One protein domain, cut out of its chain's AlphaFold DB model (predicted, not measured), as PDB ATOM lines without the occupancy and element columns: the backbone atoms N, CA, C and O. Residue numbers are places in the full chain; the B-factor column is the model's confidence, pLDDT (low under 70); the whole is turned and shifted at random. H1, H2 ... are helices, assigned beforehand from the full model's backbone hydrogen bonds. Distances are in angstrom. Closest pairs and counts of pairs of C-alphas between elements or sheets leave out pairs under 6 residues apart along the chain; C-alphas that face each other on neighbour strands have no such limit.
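AT A GLANCE: This is residues 2 to 72 of the 72 residues of an uncharacterized protein of Smithella sp (UniProt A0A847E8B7). A long helical hairpin, H2 and H3 side by side, has two shorter helices at its open end, H1 before H2 and H4 turning off after H3. Residues 35 to 41, of which 35 to 36 belong to H2, stick out at the other end. The printed part has 71 residues with four named helices, H1 to H4, and no named strand: all helix, loose, radius of gyration of the C-alphas 15.1 A, spans 46 by 29 by 16 A.

IN THESE COORDINATES: H1, residues 2 to 9, begins at C-alpha 2 (40.135, 113.881, 265.861). H2, residues 17 to 36, measures 28.5 A, H3, residues 42 to 58, 24.9 A. H4, residues 61 to 71, ends at C-alpha 71 (30.265, 105.890, 239.729).

HOW THE PARTS SIT: H1 only just touches H2, at residues 17 to 18 alone, with 3 pairs of C-alphas within 8 A, the closest Ala 9 and Phe 18, 6.0 A. The hairpin H2 and H3 touch at a shallow tilt of 18 degrees, opposite ways; their closest C-alphas, Gln 19 and Met 56, are 6.2 A apart. H4 is close to H3 but not clearly touching, about perpendicular at 74 degrees; the closest C-alphas, Ala 57 and Val 63, are 6.7 A apart. In H1, H2, H3 and H4 every O i to N i+4 pair is within hydrogen-bond range.

THE WHOLE: The farthest C-alphas, Asp 38 and Thr 72, are 48.5 A apart. The printed part has no cut and no long link. Residues 2 to 15 and 72 have pLDDT under 70.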
ATOM      1  N   PHE A   2      40.831 115.087 266.368       58.22
ATOM      2  CA  PHE A   2      40.135 113.881 265.861       58.22
ATOM      3  C   PHE A   2      40.820 113.207 264.658       58.22
ATOM      4  O   PHE A   2      41.096 112.015 264.711       58.22
ATOM      5  N   GLY A   3      41.190 113.973 263.623       60.69
ATOM      6  CA  GLY A   3      41.853 113.411 262.434       60.69
ATOM      7  C   GLY A   3      43.226 112.777 262.704       60.69
ATOM      8  O   GLY A   3      43.635 111.876 261.986       60.69
ATOM      9  N   PHE A   4      43.919 113.184 263.776       61.00
ATOM     10  CA  PHE A   4      45.161 112.525 264.208       61.00
ATOM     11  C   PHE A   4      44.896 111.169 264.875       61.00
ATOM     12  O   PHE A   4      45.676 110.244 264.680       61.00
ATOM     13  N   ALA A   5      43.813 111.042 265.647       62.28
ATOM     14  CA  ALA A   5      43.427 109.781 266.279       62.28
ATOM     15  C   ALA A   5      42.910 108.772 265.244       62.28
ATOM     16  O   ALA A   5      43.248 107.596 265.321       62.28
ATOM     17  N   GLU A   6      42.156 109.247 264.251       62.41
ATOM     18  CA  GLU A   6      41.764 108.446 263.092       62.41
ATOM     19  C   GLU A   6      42.998 107.993 262.314       62.41
ATOM     20  O   GLU A   6      43.175 106.800 262.142       62.41
ATOM     21  N   TYR A   7      43.909 108.895 261.938       62.78
ATOM     22  CA  TYR A   7      45.130 108.523 261.213       62.78
ATOM     23  C   TYR A   7      46.032 107.552 261.998       62.78
ATOM     24  O   TYR A   7      46.626 106.647 261.419       62.78
ATOM     25  N   ALA A   8      46.119 107.702 263.324       62.19
ATOM     26  CA  ALA A   8      46.899 106.810 264.182       62.19
ATOM     27  C   ALA A   8      46.255 105.423 264.373       62.19
ATOM     28  O   ALA A   8      46.971 104.444 264.572       62.19
ATOM     29  N   ALA A   9      44.921 105.325 264.332       58.66
ATOM     30  CA  ALA A   9      44.182 104.076 264.537       58.66
ATOM     31  C   ALA A   9      43.790 103.370 263.224       58.66
ATOM     32  O   ALA A   9      43.677 102.144 263.186       58.66
ATOM     33  N   ALA A  10      43.599 104.129 262.146       60.31
ATOM     34  CA  ALA A  10      43.258 103.688 260.801       60.31
ATOM     35  C   ALA A  10      44.534 103.570 259.956       60.31
ATOM     36  O   ALA A  10      44.728 104.268 258.964       60.31
ATOM     37  N   GLY A  11      45.440 102.668 260.344       56.69
ATOM     38  CA  GLY A  11      46.457 102.199 259.404       56.69
ATOM     39  C   GLY A  11      45.752 101.678 258.146       56.69
ATOM     40  O   GLY A  11      44.829 100.876 258.263       56.69
ATOM     41  N   ALA A  12      46.159 102.153 256.964       55.16
ATOM     42  CA  ALA A  12      45.387 102.139 255.709       55.16
ATOM     43  C   ALA A  12      44.806 100.783 255.233       55.16
ATOM     44  O   ALA A  12      43.976 100.768 254.328       55.16
ATOM     45  N   ALA A  13      45.206  99.658 255.834       59.19
ATOM     46  CA  ALA A  13      44.771  98.306 255.477       59.19
ATOM     47  C   ALA A  13      44.070  97.531 256.615       59.19
ATOM     48  O   ALA A  13      43.734  96.363 256.429       59.19
ATOM     49  N   ASN A  14      43.864  98.131 257.793       65.25
ATOM     50  CA  ASN A  14      43.315  97.422 258.952       65.25
ATOM     51  C   ASN A  14      41.796  97.598 259.088       65.25
ATOM     52  O   ASN A  14      41.218  98.582 258.628       65.25
ATOM     53  N   PHE A  15      41.151  96.637 259.759       68.94
ATOM     54  CA  PHE A  15      39.736  96.720 260.138       68.94
ATOM     55  C   PHE A  15      39.430  98.078 260.815       68.94
ATOM     56  O   PHE A  15      40.276  98.564 261.570       68.94
ATOM     57  N   PRO A  16      38.264  98.716 260.571       77.50
ATOM     58  CA  PRO A  16      37.963 100.078 261.032       77.50
ATOM     59  C   PRO A  16      37.684 100.142 262.548       77.50
ATOM     60  O   PRO A  16      36.558 100.358 263.002       77.50
ATOM     61  N   TYR A  17      38.726  99.939 263.359       80.69
ATOM     62  CA  TYR A  17      38.657  99.892 264.823       80.69
ATOM     63  C   TYR A  17      38.255 101.226 265.447       80.69
ATOM     64  O   TYR A  17      37.590 101.245 266.480       80.69
ATOM     65  N   PHE A  18      38.632 102.340 264.821       82.69
ATOM     66  CA  PHE A  18      38.261 103.668 265.296       82.69
ATOM     67  C   PHE A  18      36.749 103.892 265.175       82.69
ATOM     68  O   PHE A  18      36.092 104.239 266.154       82.69
ATOM     69  N   GLN A  19      36.179 103.586 264.009       85.69
ATOM     70  CA  GLN A  19      34.746 103.662 263.748       85.69
ATOM     71  C   GLN A  19      33.978 102.673 264.635       85.69
ATOM     72  O   GLN A  19      32.952 103.042 265.200       85.69
ATOM     73  N   LEU A  20      34.498 101.456 264.850       86.12
ATOM     74  CA  LEU A  20      33.930 100.508 265.816       86.12
ATOM     75  C   LEU A  20      33.929 101.083 267.245       86.12
ATOM     76  O   LEU A  20      32.913 101.021 267.936       86.12
ATOM     77  N   GLY A  21      35.040 101.677 267.685       88.25
ATOM     78  CA  GLY A  21      35.140 102.341 268.984       88.25
ATOM     79  C   GLY A  21      34.131 103.481 269.127       88.25
ATOM     80  O   GLY A  21      33.426 103.561 270.134       88.25
ATOM     81  N   CYS A  22      33.987 104.311 268.091       88.88
ATOM     82  CA  CYS A  22      32.966 105.354 268.028       88.88
ATOM     83  C   CYS A  22      31.546 104.778 268.125       88.88
ATOM     84  O   CYS A  22      30.745 105.298 268.899       88.88
ATOM     85  N   LEU A  23      31.241 103.673 267.436       91.50
ATOM     86  CA  LEU A  23      29.940 102.996 267.530       91.50
ATOM     87  C   LEU A  23      29.630 102.506 268.943       91.50
ATOM     88  O   LEU A  23      28.522 102.722 269.434       91.50
ATOM     89  N   ILE A  24      30.605 101.894 269.616       91.62
ATOM     90  CA  ILE A  24      30.443 101.418 270.993       91.62
ATOM     91  C   ILE A  24      30.172 102.600 271.928       91.62
ATOM     92  O   ILE A  24      29.200 102.582 272.684       91.62
ATOM     93  N   VAL A  25      30.985 103.656 271.851       93.81
ATOM     94  CA  VAL A  25      30.828 104.848 272.699       93.81
ATOM     95  C   VAL A  25      29.497 105.554 272.419       93.81
ATOM     96  O   VAL A  25      28.767 105.875 273.356       93.81
ATOM     97  N   GLY A  26      29.130 105.739 271.150       91.88
ATOM     98  CA  GLY A  26      27.857 106.342 270.755       91.88
ATOM     99  C   GLY A  26      26.648 105.529 271.224       91.88
ATOM    100  O   GLY A  26      25.692 106.097 271.755       91.88
ATOM    101  N   GLY A  27      26.713 104.197 271.130       92.56
ATOM    102  CA  GLY A  27      25.680 103.297 271.650       92.56
ATOM    103  C   GLY A  27      25.518 103.405 273.168       92.56
ATOM    104  O   GLY A  27      24.398 103.519 273.669       92.56
ATOM    105  N   LEU A  28      26.626 103.455 273.913       93.62
ATOM    106  CA  LEU A  28      26.603 103.635 275.368       93.62
ATOM    107  C   LEU A  28      26.001 104.986 275.777       93.62
ATOM    108  O   LEU A  28      25.232 105.042 276.740       93.62
ATOM    109  N   ILE A  29      26.296 106.063 275.044       92.81
ATOM    110  CA  ILE A  29      25.718 107.393 275.289       92.81
ATOM    111  C   ILE A  29      24.203 107.374 275.053       92.81
ATOM    112  O   ILE A  29      23.446 107.845 275.903       92.81
ATOM    113  N   LEU A  30      23.744 106.781 273.950       92.12
ATOM    114  CA  LEU A  30      22.317 106.671 273.631       92.12
ATOM    115  C   LEU A  30      21.552 105.838 274.671       92.12
ATOM    116  O   LEU A  30      20.483 106.246 275.130       92.12
ATOM    117  N   VAL A  31      22.117 104.716 275.123       90.69
ATOM    118  CA  VAL A  31      21.530 103.902 276.202       90.69
ATOM    119  C   VAL A  31      21.511 104.664 277.531       90.69
ATOM    120  O   VAL A  31      20.543 104.566 278.289       90.69
ATOM    121  N   SER A  32      22.546 105.456 277.813       90.38
ATOM    122  CA  SER A  32      22.604 106.302 279.009       90.38
ATOM    123  C   SER A  32      21.529 107.392 278.985       90.38
ATOM    124  O   SER A  32      20.860 107.614 279.994       90.38
ATOM    125  N   LEU A  33      21.289 108.018 277.827       91.31
ATOM    126  CA  LEU A  33      20.191 108.969 277.632       91.31
ATOM    127  C   LEU A  33      18.830 108.294 277.818       91.31
ATOM    128  O   LEU A  33      17.985 108.830 278.528       91.31
ATOM    129  N   LYS A  34      18.635 107.083 277.282       89.00
ATOM    130  CA  LYS A  34      17.402 106.300 277.483       89.00
ATOM    131  C   LYS A  34      17.137 106.000 278.950       89.00
ATOM    132  O   LYS A  34      15.998 106.057 279.391       89.00
ATOM    133  N   ARG A  35      18.178 105.672 279.716       88.75
ATOM    134  CA  ARG A  35      18.051 105.451 281.164       88.75
ATOM    135  C   ARG A  35      17.744 106.733 281.936       88.75
ATOM    136  O   ARG A  35      17.073 106.661 282.957       88.75
ATOM    137  N   LYS A  36      18.238 107.881 281.470       91.62
ATOM    138  CA  LYS A  36      18.017 109.184 282.110       91.62
ATOM    139  C   LYS A  36      16.634 109.771 281.805       91.62
ATOM    140  O   LYS A  36      16.076 110.462 282.651       91.62
ATOM    141  N   TYR A  37      16.094 109.518 280.613       89.62
ATOM    142  CA  TYR A  37      14.835 110.090 280.137       89.62
ATOM    143  C   TYR A  37      13.785 108.996 279.907       89.62
ATOM    144  O   TYR A  37      13.705 108.419 278.827       89.62
ATOM    145  N   ASP A  38      12.943 108.758 280.915       79.38
ATOM    146  CA  ASP A  38      11.925 107.690 280.921       79.38
ATOM    147  C   ASP A  38      10.861 107.832 279.811       79.38
ATOM    148  O   ASP A  38      10.314 106.850 279.322       79.38
ATOM    149  N   LYS A  39      10.626 109.064 279.340       87.88
ATOM    150  CA  LYS A  39       9.694 109.367 278.239       87.88
ATOM    151  C   LYS A  39      10.241 109.062 276.839       87.88
ATOM    152  O   LYS A  39       9.496 109.208 275.876       87.88
ATOM    153  N   MET A  40      11.522 108.713 276.700       86.06
ATOM    154  CA  MET A  40      12.130 108.462 275.391       86.06
ATOM    155  C   MET A  40      11.830 107.034 274.931       86.06
ATOM    156  O   MET A  40      12.161 106.063 275.621       86.06
ATOM    157  N   TYR A  41      11.221 106.883 273.753       87.62
ATOM    158  CA  TYR A  41      10.829 105.568 273.259       87.62
ATOM    159  C   TYR A  41      12.048 104.770 272.802       87.62
ATOM    160  O   TYR A  41      12.957 105.277 272.151       87.62
ATOM    161  N   THR A  42      12.038 103.463 273.074       86.19
ATOM    162  CA  THR A  42      13.145 102.580 272.665       86.19
ATOM    163  C   THR A  42      13.318 102.567 271.139       86.19
ATOM    164  O   THR A  42      14.443 102.497 270.654       86.19
ATOM    165  N   ALA A  43      12.227 102.724 270.382       89.38
ATOM    166  CA  ALA A  43      12.265 102.838 268.925       89.38
ATOM    167  C   ALA A  43      13.039 104.077 268.436       89.38
ATOM    168  O   ALA A  43      13.801 103.974 267.479       89.38
ATOM    169  N   GLU A  44      12.907 105.223 269.112       89.44
ATOM    170  CA  GLU A  44      13.635 106.453 268.759       89.44
ATOM    171  C   GLU A  44      15.140 106.285 268.979       89.44
ATOM    172  O   GLU A  44      15.947 106.693 268.147       89.44
ATOM    173  N   VAL A  45      15.526 105.611 270.065       92.12
ATOM    174  CA  VAL A  45      16.931 105.324 270.393       92.12
ATOM    175  C   VAL A  45      17.556 104.386 269.364       92.12
ATOM    176  O   VAL A  45      18.680 104.615 268.919       92.12
ATOM    177  N   VAL A  46      16.824 103.346 268.960       92.56
ATOM    178  CA  VAL A  46      17.265 102.415 267.914       92.56
ATOM    179  C   VAL A  46      17.353 103.124 266.561       92.56
ATOM    180  O   VAL A  46      18.333 102.932 265.847       92.56
ATOM    181  N   GLY A  47      16.393 103.992 266.229       92.50
ATOM    182  CA  GLY A  47      16.426 104.807 265.012       92.50
ATOM    183  C   GLY A  47      17.617 105.769 264.977       92.50
ATOM    184  O   GLY A  47      18.334 105.834 263.979       92.50
ATOM    185  N   ALA A  48      17.893 106.456 266.086       92.75
ATOM    186  CA  ALA A  48      19.056 107.330 266.221       92.75
ATOM    187  C   ALA A  48      20.375 106.551 266.098       92.75
ATOM    188  O   ALA A  48      21.303 107.010 265.430       92.75
ATOM    189  N   PHE A  49      20.454 105.355 266.689       93.69
ATOM    190  CA  PHE A  49      21.625 104.493 266.549       93.69
ATOM    191  C   PHE A  49      21.804 104.003 265.107       93.69
ATOM    192  O   PHE A  49      22.920 104.031 264.596       93.69
ATOM    193  N   ALA A  50      20.725 103.636 264.412       93.69
ATOM    194  CA  ALA A  50      20.781 103.241 263.006       93.69
ATOM    195  C   ALA A  50      21.331 104.372 262.121       93.69
ATOM    196  O   ALA A  50      22.277 104.161 261.363       93.69
ATOM    197  N   LEU A  51      20.825 105.597 262.277       93.81
ATOM    198  CA  LEU A  51      21.341 106.759 261.544       93.81
ATOM    199  C   LEU A  51      22.814 107.038 261.866       93.81
ATOM    200  O   LEU A  51      23.603 107.314 260.963       93.81
ATOM    201  N   TYR A  52      23.208 106.905 263.134       91.88
ATOM    202  CA  TYR A  52      24.603 107.035 263.549       91.88
ATOM    203  C   TYR A  52      25.510 105.975 262.904       91.88
ATOM    204  O   TYR A  52      26.610 106.295 262.455       91.88
ATOM    205  N   THR A  53      25.041 104.729 262.791       91.19
ATOM    206  CA  THR A  53      25.799 103.651 262.138       91.19
ATOM    207  C   THR A  53      25.996 103.891 260.648       91.19
ATOM    208  O   THR A  53      27.093 103.668 260.144       91.19
ATOM    209  N   ILE A  54      24.978 104.418 259.961       91.62
ATOM    210  CA  ILE A  54      25.068 104.777 258.541       91.62
ATOM    211  C   ILE A  54      26.097 105.891 258.355       91.62
ATOM    212  O   ILE A  54      26.978 105.775 257.506       91.62
ATOM    213  N   LEU A  55      26.030 106.938 259.182       90.00
ATOM    214  CA  LEU A  55      26.991 108.037 259.140       90.00
ATOM    215  C   LEU A  55      28.429 107.531 259.323       90.00
ATOM    216  O   LEU A  55      29.312 107.927 258.569       90.00
ATOM    217  N   MET A  56      28.661 106.639 260.290       87.56
ATOM    218  CA  MET A  56      29.987 106.058 260.531       87.56
ATOM    219  C   MET A  56      30.455 105.158 259.384       87.56
ATOM    220  O   MET A  56      31.636 105.180 259.041       87.56
ATOM    221  N   ALA A  57      29.551 104.395 258.765       86.88
ATOM    222  CA  ALA A  57      29.882 103.497 257.662       86.88
ATOM    223  C   ALA A  57      30.367 104.246 256.410       86.88
ATOM    224  O   ALA A  57      31.266 103.753 255.729       86.88
ATOM    225  N   LEU A  58      29.834 105.442 256.131       85.12
ATOM    226  CA  LEU A  58      30.216 106.251 254.961       85.12
ATOM    227  C   LEU A  58      31.703 106.632 254.934       85.12
ATOM    228  O   LEU A  58      32.277 106.767 253.857       85.12
ATOM    229  N   PHE A  59      32.335 106.763 256.099       79.81
ATOM    230  CA  PHE A  59      33.748 107.130 256.230       79.81
ATOM    231  C   PHE A  59      34.661 105.910 256.416       79.81
ATOM    232  O   PHE A  59      35.689 105.982 257.086       79.81
ATOM    233  N   THR A  60      34.277 104.759 255.862       81.19
ATOM    234  CA  THR A  60      35.104 103.548 255.866       81.19
ATOM    235  C   THR A  60      35.620 103.248 254.463       81.19
ATOM    236  O   THR A  60      34.901 103.417 253.476       81.19
ATOM    237  N   ASN A  61      36.853 102.745 254.372       81.50
ATOM    238  CA  ASN A  61      37.466 102.300 253.116       81.50
ATOM    239  C   ASN A  61      36.540 101.424 252.242       81.50
ATOM    240  O   ASN A  61      36.372 101.758 251.069       81.50
ATOM    241  N   PRO A  62      35.878 100.366 252.765       81.12
ATOM    242  CA  PRO A  62      35.018  99.517 251.937       81.12
ATOM    243  C   PRO A  62      33.822 100.257 251.324       81.12
ATOM    244  O   PRO A  62      33.449  99.965 250.191       81.12
ATOM    245  N   VAL A  63      33.218 101.219 252.031       83.69
ATOM    246  CA  VAL A  63      32.075 101.976 251.494       83.69
ATOM    247  C   VAL A  63      32.536 102.993 250.455       83.69
ATOM    248  O   VAL A  63      31.887 103.147 249.424       83.69
ATOM    249  N   ILE A  64      33.684 103.632 250.673       84.69
ATOM    250  CA  ILE A  64      34.288 104.538 249.691       84.69
ATOM    251  C   ILE A  64      34.606 103.786 248.391       84.69
ATOM    252  O   ILE A  64      34.307 104.285 247.307       84.69
ATOM    253  N   ASP A  65      35.156 102.574 248.477       84.31
ATOM    254  CA  ASP A  65      35.440 101.761 247.292       84.31
ATOM    255  C   ASP A  65      34.164 101.237 246.615       84.31
ATOM    256  O   ASP A  65      34.083 101.231 245.387       84.31
ATOM    257  N   ALA A  66      33.121 100.893 247.379       85.25
ATOM    258  CA  ALA A  66      31.812 100.567 246.814       85.25
ATOM    259  C   ALA A  66      31.212 101.744 246.023       85.25
ATOM    260  O   ALA A  66      30.700 101.544 244.924       85.25
ATOM    261  N   VAL A  67      31.318 102.976 246.538       84.44
ATOM    262  CA  VAL A  67      30.843 104.183 245.839       84.44
ATOM    263  C   VAL A  67      31.628 104.422 244.548       84.44
ATOM    264  O   VAL A  67      31.024 104.720 243.518       84.44
ATOM    265  N   LYS A  68      32.955 104.244 244.566       86.00
ATOM    266  CA  LYS A  68      33.787 104.364 243.355       86.00
ATOM    267  C   LYS A  68      33.360 103.382 242.258       86.00
ATOM    268  O   LYS A  68      33.298 103.790 241.102       86.00
ATOM    269  N   ASN A  69      33.022 102.142 242.623       89.75
ATOM    270  CA  ASN A  69      32.549 101.109 241.689       89.75
ATOM    271  C   ASN A  69      31.146 101.372 241.117       89.75
ATOM    272  O   ASN A  69      30.773 100.754 240.132       89.75
ATOM    273  N   ILE A  70      30.336 102.219 241.758       87.56
ATOM    274  CA  ILE A  70      29.001 102.589 241.253       87.56
ATOM    275  C   ILE A  70      29.095 103.780 240.292       87.56
ATOM    276  O   ILE A  70      28.301 103.895 239.363       87.56
ATOM    277  N   VAL A  71      30.035 104.692 240.549       86.38
ATOM    278  CA  VAL A  71      30.265 105.890 239.729       86.38
ATOM    279  C   VAL A  71      31.035 105.591 238.440       86.38
ATOM    280  O   VAL A  71      30.863 106.330 237.470       86.38
ATOM    281  N   THR A  72      31.881 104.559 238.438       68.00
ATOM    282  CA  THR A  72      32.758 104.183 237.314       68.00
ATOM    283  C   THR A  72      32.212 102.960 236.600       68.00
ATOM    284  O   THR A  72      32.187 102.978 235.350       68.00
TER     285      THR A  72